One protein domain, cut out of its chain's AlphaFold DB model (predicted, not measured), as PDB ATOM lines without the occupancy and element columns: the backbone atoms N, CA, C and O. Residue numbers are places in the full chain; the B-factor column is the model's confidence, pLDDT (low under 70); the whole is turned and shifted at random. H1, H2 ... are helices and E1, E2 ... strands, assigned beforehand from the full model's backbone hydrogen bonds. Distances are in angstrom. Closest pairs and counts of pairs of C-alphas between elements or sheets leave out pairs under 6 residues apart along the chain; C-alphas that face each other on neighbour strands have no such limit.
ATOM      1  N   ASP A   4     111.083 -47.366  70.043       97.88
ATOM      2  CA  ASP A   4     109.661 -47.084  69.820       97.88
ATOM      3  C   ASP A   4     109.001 -46.480  71.069       97.88
ATOM      4  O   ASP A   4     108.236 -45.523  70.964       97.88
ATOM      5  N   GLU A   5     109.360 -46.964  72.264       97.81
ATOM      6  CA  GLU A   5     108.910 -46.369  73.532       97.81
ATOM      7  C   GLU A   5     109.374 -44.913  73.666       97.81
ATOM      8  O   GLU A   5     108.589 -44.035  74.026       97.81
ATOM      9  N   LEU A   6     110.639 -44.636  73.328       98.19
ATOM     10  CA  LEU A   6     111.172 -43.276  73.331       98.19
ATOM     11  C   LEU A   6     110.501 -42.399  72.265       98.19
ATOM     12  O   LEU A   6     110.230 -41.223  72.508       98.19
ATOM     13  N   TYR A   7     110.217 -42.954  71.086       98.31
ATOM     14  CA  TYR A   7     109.540 -42.244  70.007       98.31
ATOM     15  C   TYR A   7     108.146 -41.778  70.435       98.31
ATOM     16  O   TYR A   7     107.828 -40.597  70.290       98.31
ATOM     17  N   GLU A   8     107.342 -42.672  71.014       98.25
ATOM     18  CA  GLU A   8     106.004 -42.338  71.510       98.25
ATOM     19  C   GLU A   8     106.059 -41.350  72.682       98.25
ATOM     20  O   GLU A   8     105.268 -40.404  72.738       98.25
ATOM     21  N   PHE A   9     107.051 -41.479  73.569       97.88
ATOM     22  CA  PHE A   9     107.284 -40.501  74.630       97.88
ATOM     23  C   PHE A   9     107.578 -39.097  74.080       97.88
ATOM     24  O   PHE A   9     106.975 -38.112  74.520       97.88
ATOM     25  N   ILE A  10     108.476 -38.982  73.095       97.44
ATOM     26  CA  ILE A  10     108.796 -37.695  72.463       97.44
ATOM     27  C   ILE A  10     107.574 -37.159  71.726       97.44
ATOM     28  O   ILE A  10     107.276 -35.974  71.842       97.44
ATOM     29  N   LYS A  11     106.837 -38.007  71.006       97.38
ATOM     30  CA  LYS A  11     105.616 -37.627  70.289       97.38
ATOM     31  C   LYS A  11     104.549 -37.046  71.215       97.38
ATOM     32  O   LYS A  11     103.917 -36.058  70.854       97.38
ATOM     33  N   ALA A  12     104.374 -37.623  72.403       97.00
ATOM     34  CA  ALA A  12     103.403 -37.150  73.386       97.00
ATOM     35  C   ALA A  12     103.780 -35.786  73.993       97.00
ATOM     36  O   ALA A  12     102.902 -34.996  74.337       97.00
ATOM     37  N   ASN A  13     105.079 -35.496  74.113       96.12
ATOM     38  CA  ASN A  13     105.570 -34.296  74.792       96.12
ATOM     39  C   ASN A  13     106.010 -33.180  73.829       96.12
ATOM     40  O   ASN A  13     106.001 -32.009  74.198       96.12
ATOM     41  N   ARG A  14     106.380 -33.482  72.585       95.56
ATOM     42  CA  ARG A  14     106.919 -32.509  71.624       95.56
ATOM     43  C   ARG A  14     105.832 -31.991  70.687       95.56
ATOM     44  O   ARG A  14     104.995 -32.739  70.197       95.56
ATOM     45  N   LEU A  15     105.869 -30.696  70.376       94.88
ATOM     46  CA  LEU A  15     104.988 -30.070  69.395       94.88
ATOM     47  C   LEU A  15     105.078 -30.807  68.058       94.88
ATOM     48  O   LEU A  15     106.164 -30.926  67.487       94.88
ATOM     49  N   HIS A  16     103.927 -31.219  67.519       93.69
ATOM     50  CA  HIS A  16     103.856 -31.925  66.238       93.69
ATOM     51  C   HIS A  16     104.563 -31.152  65.109       93.69
ATOM     52  O   HIS A  16     105.363 -31.725  64.373       93.69
ATOM     53  N   SER A  17     104.390 -29.825  65.045       93.69
ATOM     54  CA  SER A  17     105.068 -28.930  64.083       93.69
ATOM     55  C   SER A  17     106.598 -28.860  64.232       93.69
ATOM     56  O   SER A  17     107.298 -28.310  63.379       93.69
ATOM     57  N   ARG A  18     107.143 -29.411  65.322       92.25
ATOM     58  CA  ARG A  18     108.578 -29.532  65.610       92.25
ATOM     59  C   ARG A  18     109.041 -30.990  65.700       92.25
ATOM     60  O   ARG A  18     110.169 -31.225  66.139       92.25
ATOM     61  N   PHE A  19     108.201 -31.938  65.291       95.56
ATOM     62  CA  PHE A  19     108.482 -33.371  65.283       95.56
ATOM     63  C   PHE A  19     107.945 -34.012  63.993       95.56
ATOM     64  O   PHE A  19     108.476 -33.714  62.927       95.56
ATOM     65  N   GLU A  20     106.896 -34.836  64.048       96.38
ATOM     66  CA  GLU A  20     106.339 -35.537  62.875       96.38
ATOM     67  C   GLU A  20     105.880 -34.606  61.748       96.38
ATOM     68  O   GLU A  20     106.067 -34.936  60.581       96.38
ATOM     69  N   GLY A  21     105.378 -33.409  62.064       93.62
ATOM     70  CA  GLY A  21     104.981 -32.424  61.054       93.62
ATOM     71  C   GLY A  21     106.143 -31.927  60.184       93.62
ATOM     72  O   GLY A  21     105.914 -31.332  59.138       93.62
ATOM     73  N   ARG A  22     107.397 -32.185  60.584       94.81
ATOM     74  CA  ARG A  22     108.600 -31.891  59.785       94.81
ATOM     75  C   ARG A  22     109.060 -33.058  58.915       94.81
ATOM     76  O   ARG A  22     109.970 -32.870  58.117       94.81
ATOM     77  N   ASN A  23     108.448 -34.235  59.027       94.25
ATOM     78  CA  ASN A  23     108.760 -35.349  58.132       94.25
ATOM     79  C   ASN A  23     108.334 -35.029  56.690       94.25
ATOM     80  O   ASN A  23     108.999 -35.397  55.728       94.25
ATOM     81  N   GLU A  24     107.244 -34.289  56.520       89.31
ATOM     82  CA  GLU A  24     106.759 -33.876  55.197       89.31
ATOM     83  C   GLU A  24     107.446 -32.605  54.675       89.31
ATOM     84  O   GLU A  24     107.269 -32.217  53.518       89.31
ATOM     85  N   ASP A  25     108.263 -31.963  55.510       89.75
ATOM     86  CA  ASP A  25     108.959 -30.734  55.166       89.75
ATOM     87  C   ASP A  25     110.170 -31.015  54.259       89.75
ATOM     88  O   ASP A  25     110.978 -31.917  54.502       89.75
ATOM     89  N   LYS A  26     110.311 -30.214  53.196       87.81
ATOM     90  CA  LYS A  26     111.371 -30.371  52.184       87.81
ATOM     91  C   LYS A  26     112.775 -30.080  52.720       87.81
ATOM     92  O   LYS A  26     113.740 -30.585  52.154       87.81
ATOM     93  N   PHE A  27     112.896 -29.263  53.763       90.38
ATOM     94  CA  PHE A  27     114.166 -28.882  54.378       90.38
ATOM     95  C   PHE A  27     114.601 -29.887  55.438       90.38
ATOM     96  O   PHE A  27     115.782 -30.219  55.527       90.38
ATOM     97  N   PHE A  28     113.656 -30.376  56.242       88.56
ATOM     98  CA  PHE A  28     113.972 -31.303  57.321       88.56
ATOM     99  C   PHE A  28     114.041 -32.750  56.832       88.56
ATOM    100  O   PHE A  28     114.971 -33.447  57.219       88.56
ATOM    101  N   GLY A  29     113.158 -33.192  55.937       89.38
ATOM    102  CA  GLY A  29     113.188 -34.526  55.331       89.38
ATOM    103  C   GLY A  29     112.408 -35.608  56.094       89.38
ATOM    104  O   GLY A  29     112.131 -35.488  57.286       89.38
ATOM    105  N   LYS A  30     112.108 -36.709  55.388       92.31
ATOM    106  CA  LYS A  30     111.109 -37.743  55.751       92.31
ATOM    107  C   LYS A  30     111.315 -38.472  57.074       92.31
ATOM    108  O   LYS A  30     110.341 -38.899  57.679       92.31
ATOM    109  N   ASP A  31     112.553 -38.579  57.537       94.50
ATOM    110  CA  ASP A  31     112.897 -39.268  58.785       94.50
ATOM    111  C   ASP A  31     113.379 -38.284  59.864       94.50
ATOM    112  O   ASP A  31     114.222 -38.612  60.703       94.50
ATOM    113  N   TYR A  32     112.899 -37.037  59.833       96.12
ATOM    114  CA  TYR A  32     113.262 -36.034  60.833       96.12
ATOM    115  C   TYR A  32     112.912 -36.481  62.254       96.12
ATOM    116  O   TYR A  32     113.791 -36.463  63.115       96.12
ATOM    117  N   SER A  33     111.681 -36.942  62.496       96.94
ATOM    118  CA  SER A  33     111.259 -37.397  63.825       96.94
ATOM    119  C   SER A  33     112.142 -38.534  64.344       96.94
ATOM    120  O   SER A  33     112.613 -38.471  65.473       96.94
ATOM    121  N   LYS A  34     112.484 -39.507  63.491       97.69
ATOM    122  CA  LYS A  34     113.375 -40.619  63.856       97.69
ATOM    123  C   LYS A  34     114.782 -40.154  64.226       97.69
ATOM    124  O   LYS A  34     115.341 -40.648  65.196       97.69
ATOM    125  N   ARG A  35     115.355 -39.195  63.489       97.25
ATOM    126  CA  ARG A  35     116.676 -38.634  63.827       97.25
ATOM    127  C   ARG A  35     116.654 -37.878  65.147       97.25
ATOM    128  O   ARG A  35     117.596 -38.000  65.915       97.25
ATOM    129  N   ILE A  36     115.579 -37.144  65.429       97.06
ATOM    130  CA  ILE A  36     115.400 -36.501  66.733       97.06
ATOM    131  C   ILE A  36     115.315 -37.552  67.843       97.06
ATOM    132  O   ILE A  36     116.018 -37.423  68.839       97.06
ATOM    133  N   THR A  37     114.531 -38.617  67.663       98.19
ATOM    134  CA  THR A  37     114.485 -39.737  68.617       98.19
ATOM    135  C   THR A  37     115.854 -40.375  68.822       98.19
ATOM    136  O   THR A  37     116.223 -40.647  69.960       98.19
ATOM    137  N   GLN A  38     116.636 -40.555  67.754       98.31
ATOM    138  CA  GLN A  38     117.996 -41.078  67.862       98.31
ATOM    139  C   GLN A  38     118.906 -40.144  68.668       98.31
ATOM    140  O   GLN A  38     119.615 -40.623  69.538       98.31
ATOM    141  N   MET A  39     118.837 -38.825  68.454       97.44
ATOM    142  CA  MET A  39     119.610 -37.865  69.256       97.44
ATOM    143  C   MET A  39     119.285 -37.974  70.751       97.44
ATOM    144  O   MET A  39     120.190 -38.009  71.577       97.44
ATOM    145  N   TYR A  40     117.999 -38.082  71.100       97.81
ATOM    146  CA  TYR A  40     117.582 -38.305  72.485       97.81
ATOM    147  C   TYR A  40     118.092 -39.643  73.034       97.81
ATOM    148  O   TYR A  40     118.524 -39.710  74.181       97.81
ATOM    149  N   LEU A  41     118.060 -40.706  72.227       98.12
ATOM    150  CA  LEU A  41     118.588 -42.012  72.614       98.12
ATOM    151  C   LEU A  41     120.098 -41.948  72.876       98.12
ATOM    152  O   LEU A  41     120.562 -42.495  73.873       98.12
ATOM    153  N   ASP A  42     120.845 -41.255  72.020       98.19
ATOM    154  CA  ASP A  42     122.290 -41.081  72.154       98.19
ATOM    155  C   ASP A  42     122.636 -40.303  73.434       98.19
ATOM    156  O   ASP A  42     123.539 -40.701  74.171       98.19
ATOM    157  N   ASP A  43     121.892 -39.243  73.758       97.50
ATOM    158  CA  ASP A  43     122.055 -38.513  75.021       97.50
ATOM    159  C   ASP A  43     121.795 -39.413  76.237       97.50
ATOM    160  O   ASP A  43     122.564 -39.410  77.199       97.50
ATOM    161  N   LEU A  44     120.737 -40.228  76.190       97.62
ATOM    162  CA  LEU A  44     120.398 -41.155  77.270       97.62
ATOM    163  C   LEU A  44     121.475 -42.229  77.459       97.62
ATOM    164  O   LEU A  44     121.789 -42.580  78.595       97.62
ATOM    165  N   ILE A  45     122.072 -42.720  76.370       96.94
ATOM    166  CA  ILE A  45     123.182 -43.680  76.416       96.94
ATOM    167  C   ILE A  45     124.439 -43.034  77.012       96.94
ATOM    168  O   ILE A  45     125.105 -43.649  77.843       96.94
ATOM    169  N   ASN A  46     124.761 -41.804  76.610       97.00
ATOM    170  CA  ASN A  46     126.013 -41.150  76.989       97.00
ATOM    171  C   ASN A  46     125.972 -40.504  78.381       97.00
ATOM    172  O   ASN A  46     126.984 -40.489  79.081       97.00
ATOM    173  N   TYR A  47     124.821 -39.967  78.787       96.62
ATOM    174  CA  TYR A  47     124.691 -39.131  79.986       96.62
ATOM    175  C   TYR A  47     123.668 -39.660  80.999       96.62
ATOM    176  O   TYR A  47     123.554 -39.115  82.100       96.62
ATOM    177  N   GLY A  48     122.896 -40.692  80.649       95.31
ATOM    178  CA  GLY A  48     121.816 -41.230  81.485       95.31
ATOM    179  C   GLY A  48     120.570 -40.340  81.563       95.31
ATOM    180  O   GLY A  48     119.619 -40.687  82.260       95.31
ATOM    181  N   HIS A  49     120.567 -39.194  80.877       96.31
ATOM    182  CA  HIS A  49     119.452 -38.253  80.826       96.31
ATOM    183  C   HIS A  49     119.505 -37.415  79.540       96.31
ATOM    184  O   HIS A  49     120.569 -37.251  78.947       96.31
ATOM    185  N   SER A  50     118.370 -36.848  79.130       97.44
ATOM    186  CA  SER A  50     118.301 -35.846  78.057       97.44
ATOM    187  C   SER A  50     117.291 -34.742  78.387       97.44
ATOM    188  O   SER A  50     116.549 -34.836  79.366       97.44
ATOM    189  N   TYR A  51     117.283 -33.668  77.597       96.12
ATOM    190  CA  TYR A  51     116.533 -32.441  77.860       96.12
ATOM    191  C   TYR A  51     115.590 -32.088  76.711       96.12
ATOM    192  O   TYR A  51     115.994 -31.985  75.553       96.12
ATOM    193  N   MET A  52     114.330 -31.805  77.033       95.69
ATOM    194  CA  MET A  52     113.392 -31.174  76.110       95.69
ATOM    195  C   MET A  52     113.234 -29.704  76.473       95.69
ATOM    196  O   MET A  52     112.937 -29.356  77.617       95.69
ATOM    197  N   THR A  53     113.422 -28.814  75.499       91.94
ATOM    198  CA  THR A  53     113.327 -27.377  75.759       91.94
ATOM    199  C   THR A  53     111.875 -26.903  75.782       91.94
ATOM    200  O   THR A  53     110.980 -27.474  75.152       91.94
ATOM    201  N   ARG A  54     111.637 -25.761  76.438       91.00
ATOM    202  CA  ARG A  54     110.312 -25.124  76.488       91.00
ATOM    203  C   ARG A  54     109.724 -24.788  75.117       91.00
ATOM    204  O   ARG A  54     108.516 -24.654  75.000       91.00
ATOM    205  N   HIS A  55     110.562 -24.595  74.101       90.12
ATOM    206  CA  HIS A  55     110.118 -24.234  72.752       90.12
ATOM    207  C   HIS A  55     109.689 -25.449  71.930       90.12
ATOM    208  O   HIS A  55     109.081 -25.293  70.872       90.12
ATOM    209  N   GLU A  56     110.039 -26.643  72.395       90.06
ATOM    210  CA  GLU A  56     109.724 -27.913  71.755       90.06
ATOM    211  C   GLU A  56     108.561 -28.609  72.451       90.06
ATOM    212  O   GLU A  56     107.801 -29.293  71.778       90.06
ATOM    213  N   HIS A  57     108.400 -28.411  73.759       92.31
ATOM    214  CA  HIS A  57     107.362 -29.050  74.556       92.31
ATOM    215  C   HIS A  57     105.958 -28.481  74.290       92.31
ATOM    216  O   HIS A  57     105.769 -27.264  74.213       92.31
ATOM    217  N   VAL A  58     104.952 -29.360  74.231       91.62
ATOM    218  CA  VAL A  58     103.542 -29.012  73.970       91.62
ATOM    219  C   VAL A  58     102.955 -28.027  74.983       91.62
ATOM    220  O   VAL A  58     102.133 -27.195  74.611       91.62
ATOM    221  N   TYR A  59     103.416 -28.057  76.239       89.75
ATOM    222  CA  TYR A  59     102.954 -27.143  77.292       89.75
ATOM    223  C   TYR A  59     103.901 -25.968  77.557       89.75
ATOM    224  O   TYR A  59     103.743 -25.258  78.551       89.75
ATOM    225  N   GLY A  60     104.916 -25.757  76.715       89.25
ATOM    226  CA  GLY A  60     105.806 -24.604  76.862       89.25
ATOM    227  C   GLY A  60     106.732 -24.665  78.084       89.25
ATOM    228  O   GLY A  60     107.167 -23.619  78.574       89.25
ATOM    229  N   ARG A  61     107.016 -25.871  78.596       89.50
ATOM    230  CA  ARG A  61     107.888 -26.127  79.765       89.50
ATOM    231  C   ARG A  61     109.112 -26.941  79.366       89.50
ATOM    232  O   ARG A  61     108.956 -27.900  78.626       89.50
ATOM    233  N   GLY A  62     110.295 -26.568  79.843       90.81
ATOM    234  CA  GLY A  62     111.480 -27.411  79.690       90.81
ATOM    235  C   GLY A  62     111.515 -28.489  80.769       90.81
ATOM    236  O   GLY A  62     111.058 -28.233  81.881       90.81
ATOM    237  N   PHE A  63     112.033 -29.668  80.446       94.81
ATOM    238  CA  PHE A  63     112.241 -30.744  81.414       94.81
ATOM    239  C   PHE A  63     113.420 -31.625  81.014       94.81
ATOM    240  O   PHE A  63     113.785 -31.680  79.837       94.81
ATOM    241  N   LYS A  64     113.995 -32.330  81.989       95.88
ATOM    242  CA  LYS A  64     114.908 -33.446  81.737       95.88
ATOM    243  C   LYS A  64     114.170 -34.766  81.925       95.88
ATOM    244  O   LYS A  64     113.193 -34.826  82.671       95.88
ATOM    245  N   PHE A  65     114.639 -35.817  81.274       97.25
ATOM    246  CA  PHE A  65     114.112 -37.160  81.472       97.25
ATOM    247  C   PHE A  65     115.208 -38.217  81.383       97.25
ATOM    248  O   PHE A  65     116.257 -37.973  80.786       97.25
ATOM    249  N   ASP A  66     114.974 -39.363  82.020       96.88
ATOM    250  CA  ASP A  66     115.918 -40.480  82.109       96.88
ATOM    251  C   ASP A  66     115.528 -41.663  81.202       96.88
ATOM    252  O   ASP A  66     114.509 -41.652  80.507       96.88
ATOM    253  N   SER A  67     116.344 -42.720  81.220       95.44
ATOM    254  CA  SER A  67     116.128 -43.946  80.434       95.44
ATOM    255  C   SER A  67     114.922 -44.776  80.892       95.44
ATOM    256  O   SER A  67     114.579 -45.765  80.241       95.44
ATOM    257  N   ALA A  68     114.303 -44.418  82.018       96.75
ATOM    258  CA  ALA A  68     113.038 -44.966  82.490       96.75
ATOM    259  C   ALA A  68     111.849 -44.051  82.134       96.75
ATOM    260  O   ALA A  68     110.723 -44.345  82.528       96.75
ATOM    261  N   LEU A  69     112.087 -42.994  81.345       95.88
ATOM    262  CA  LEU A  69     111.104 -42.005  80.900       95.88
ATOM    263  C   LEU A  69     110.475 -41.203  82.049       95.88
ATOM    264  O   LEU A  69     109.387 -40.642  81.901       95.88
ATOM    265  N   ASN A  70     111.166 -41.103  83.186       96.25
ATOM    266  CA  ASN A  70     110.738 -40.232  84.272       96.25
ATOM    267  C   ASN A  70     111.047 -38.781  83.913       96.25
ATOM    268  O   ASN A  70     112.174 -38.463  83.539       96.25
ATOM    269  N   ILE A  71     110.060 -37.899  84.058       95.50
ATOM    270  CA  ILE A  71     110.220 -36.467  83.810       95.50
ATOM    271  C   ILE A  71     110.601 -35.755  85.108       95.50
ATOM    272  O   ILE A  71     109.919 -35.885  86.122       95.50
ATOM    273  N   ASP A  72     111.639 -34.928  85.039       94.88
ATOM    274  CA  ASP A  72     112.021 -33.976  86.074       94.88
ATOM    275  C   ASP A  72     112.014 -32.555  85.485       94.88
ATOM    276  O   ASP A  72     112.794 -32.208  84.592       94.88
ATOM    277  N   TYR A  73     111.091 -31.725  85.974       89.88
ATOM    278  CA  TYR A  73     110.948 -30.321  85.567       89.88
ATOM    279  C   TYR A  73     111.961 -29.389  86.256       89.88
ATOM    280  O   TYR A  73     111.972 -28.190  85.968       89.88
TER     281      TYR A  73
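Overview. This is residues 4 to 73 of the 90 residues of an uncharacterized protein of Edwardsiella piscicida (UniProt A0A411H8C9). One long helix, H2, runs through most of the length; the shorter H1 crosses it steeply on one side, and a small two-stranded hairpin, E1 and E2, sits by its last residues. A long stretch with no named element, residues 14 to 31, leads from H1 to the first residue of H2 and makes the far end of the longest axis. The printed part has 70 residues, with two named helices and then two antiparallel strands, H1 H2 E1 E2. The class is mixed, helices and strands, with under half of the residues in named elements. It is compact, with a radius of gyration of the C-alphas of 11.7 A and spans of 33 by 25 by 17 A.

Along the chain. Find C-alpha 4 at (109.661, -47.084, 69.820); from there H1, residues 4 to 13, runs 14.3 A. Go on to C-alpha 32 at (113.262, -36.034, 60.833), where H2, residues 32 to 47, begins its 22.5 A. E1, residues 49 to 52, and E2, residues 63 to 66, each span 10.4 A; E2 ends at C-alpha 66 (115.918, -40.480, 82.109).

Arrangement. H1 and H2 touch, about perpendicular at 75 degrees; look at the closest C-alphas, Tyr 7 and Thr 37, 5.7 A apart. H2 touches H1 with residues 34 to 41 alone. At the hairpin, the closest C-alphas of H2 and E1 are Asp 43 and Ser 50, 5.5 A apart. Between E1 and E2, N 50 and O 65 are within hydrogen-bond range at 2.9 A. Residues 64 to 65 of E2 also pair antiparallel with residues 71 to 72. H1 is apart from both strands. In H1 and H2 every O i to N i+4 pair is within hydrogen-bond range.

Size, cuts and confidence. The farthest C-alphas, Lys 26 and Asp 72, are 34.1 A apart. The printed part has no cut; the link from H1 to H2 is long. No printed residue is under pLDDT 70.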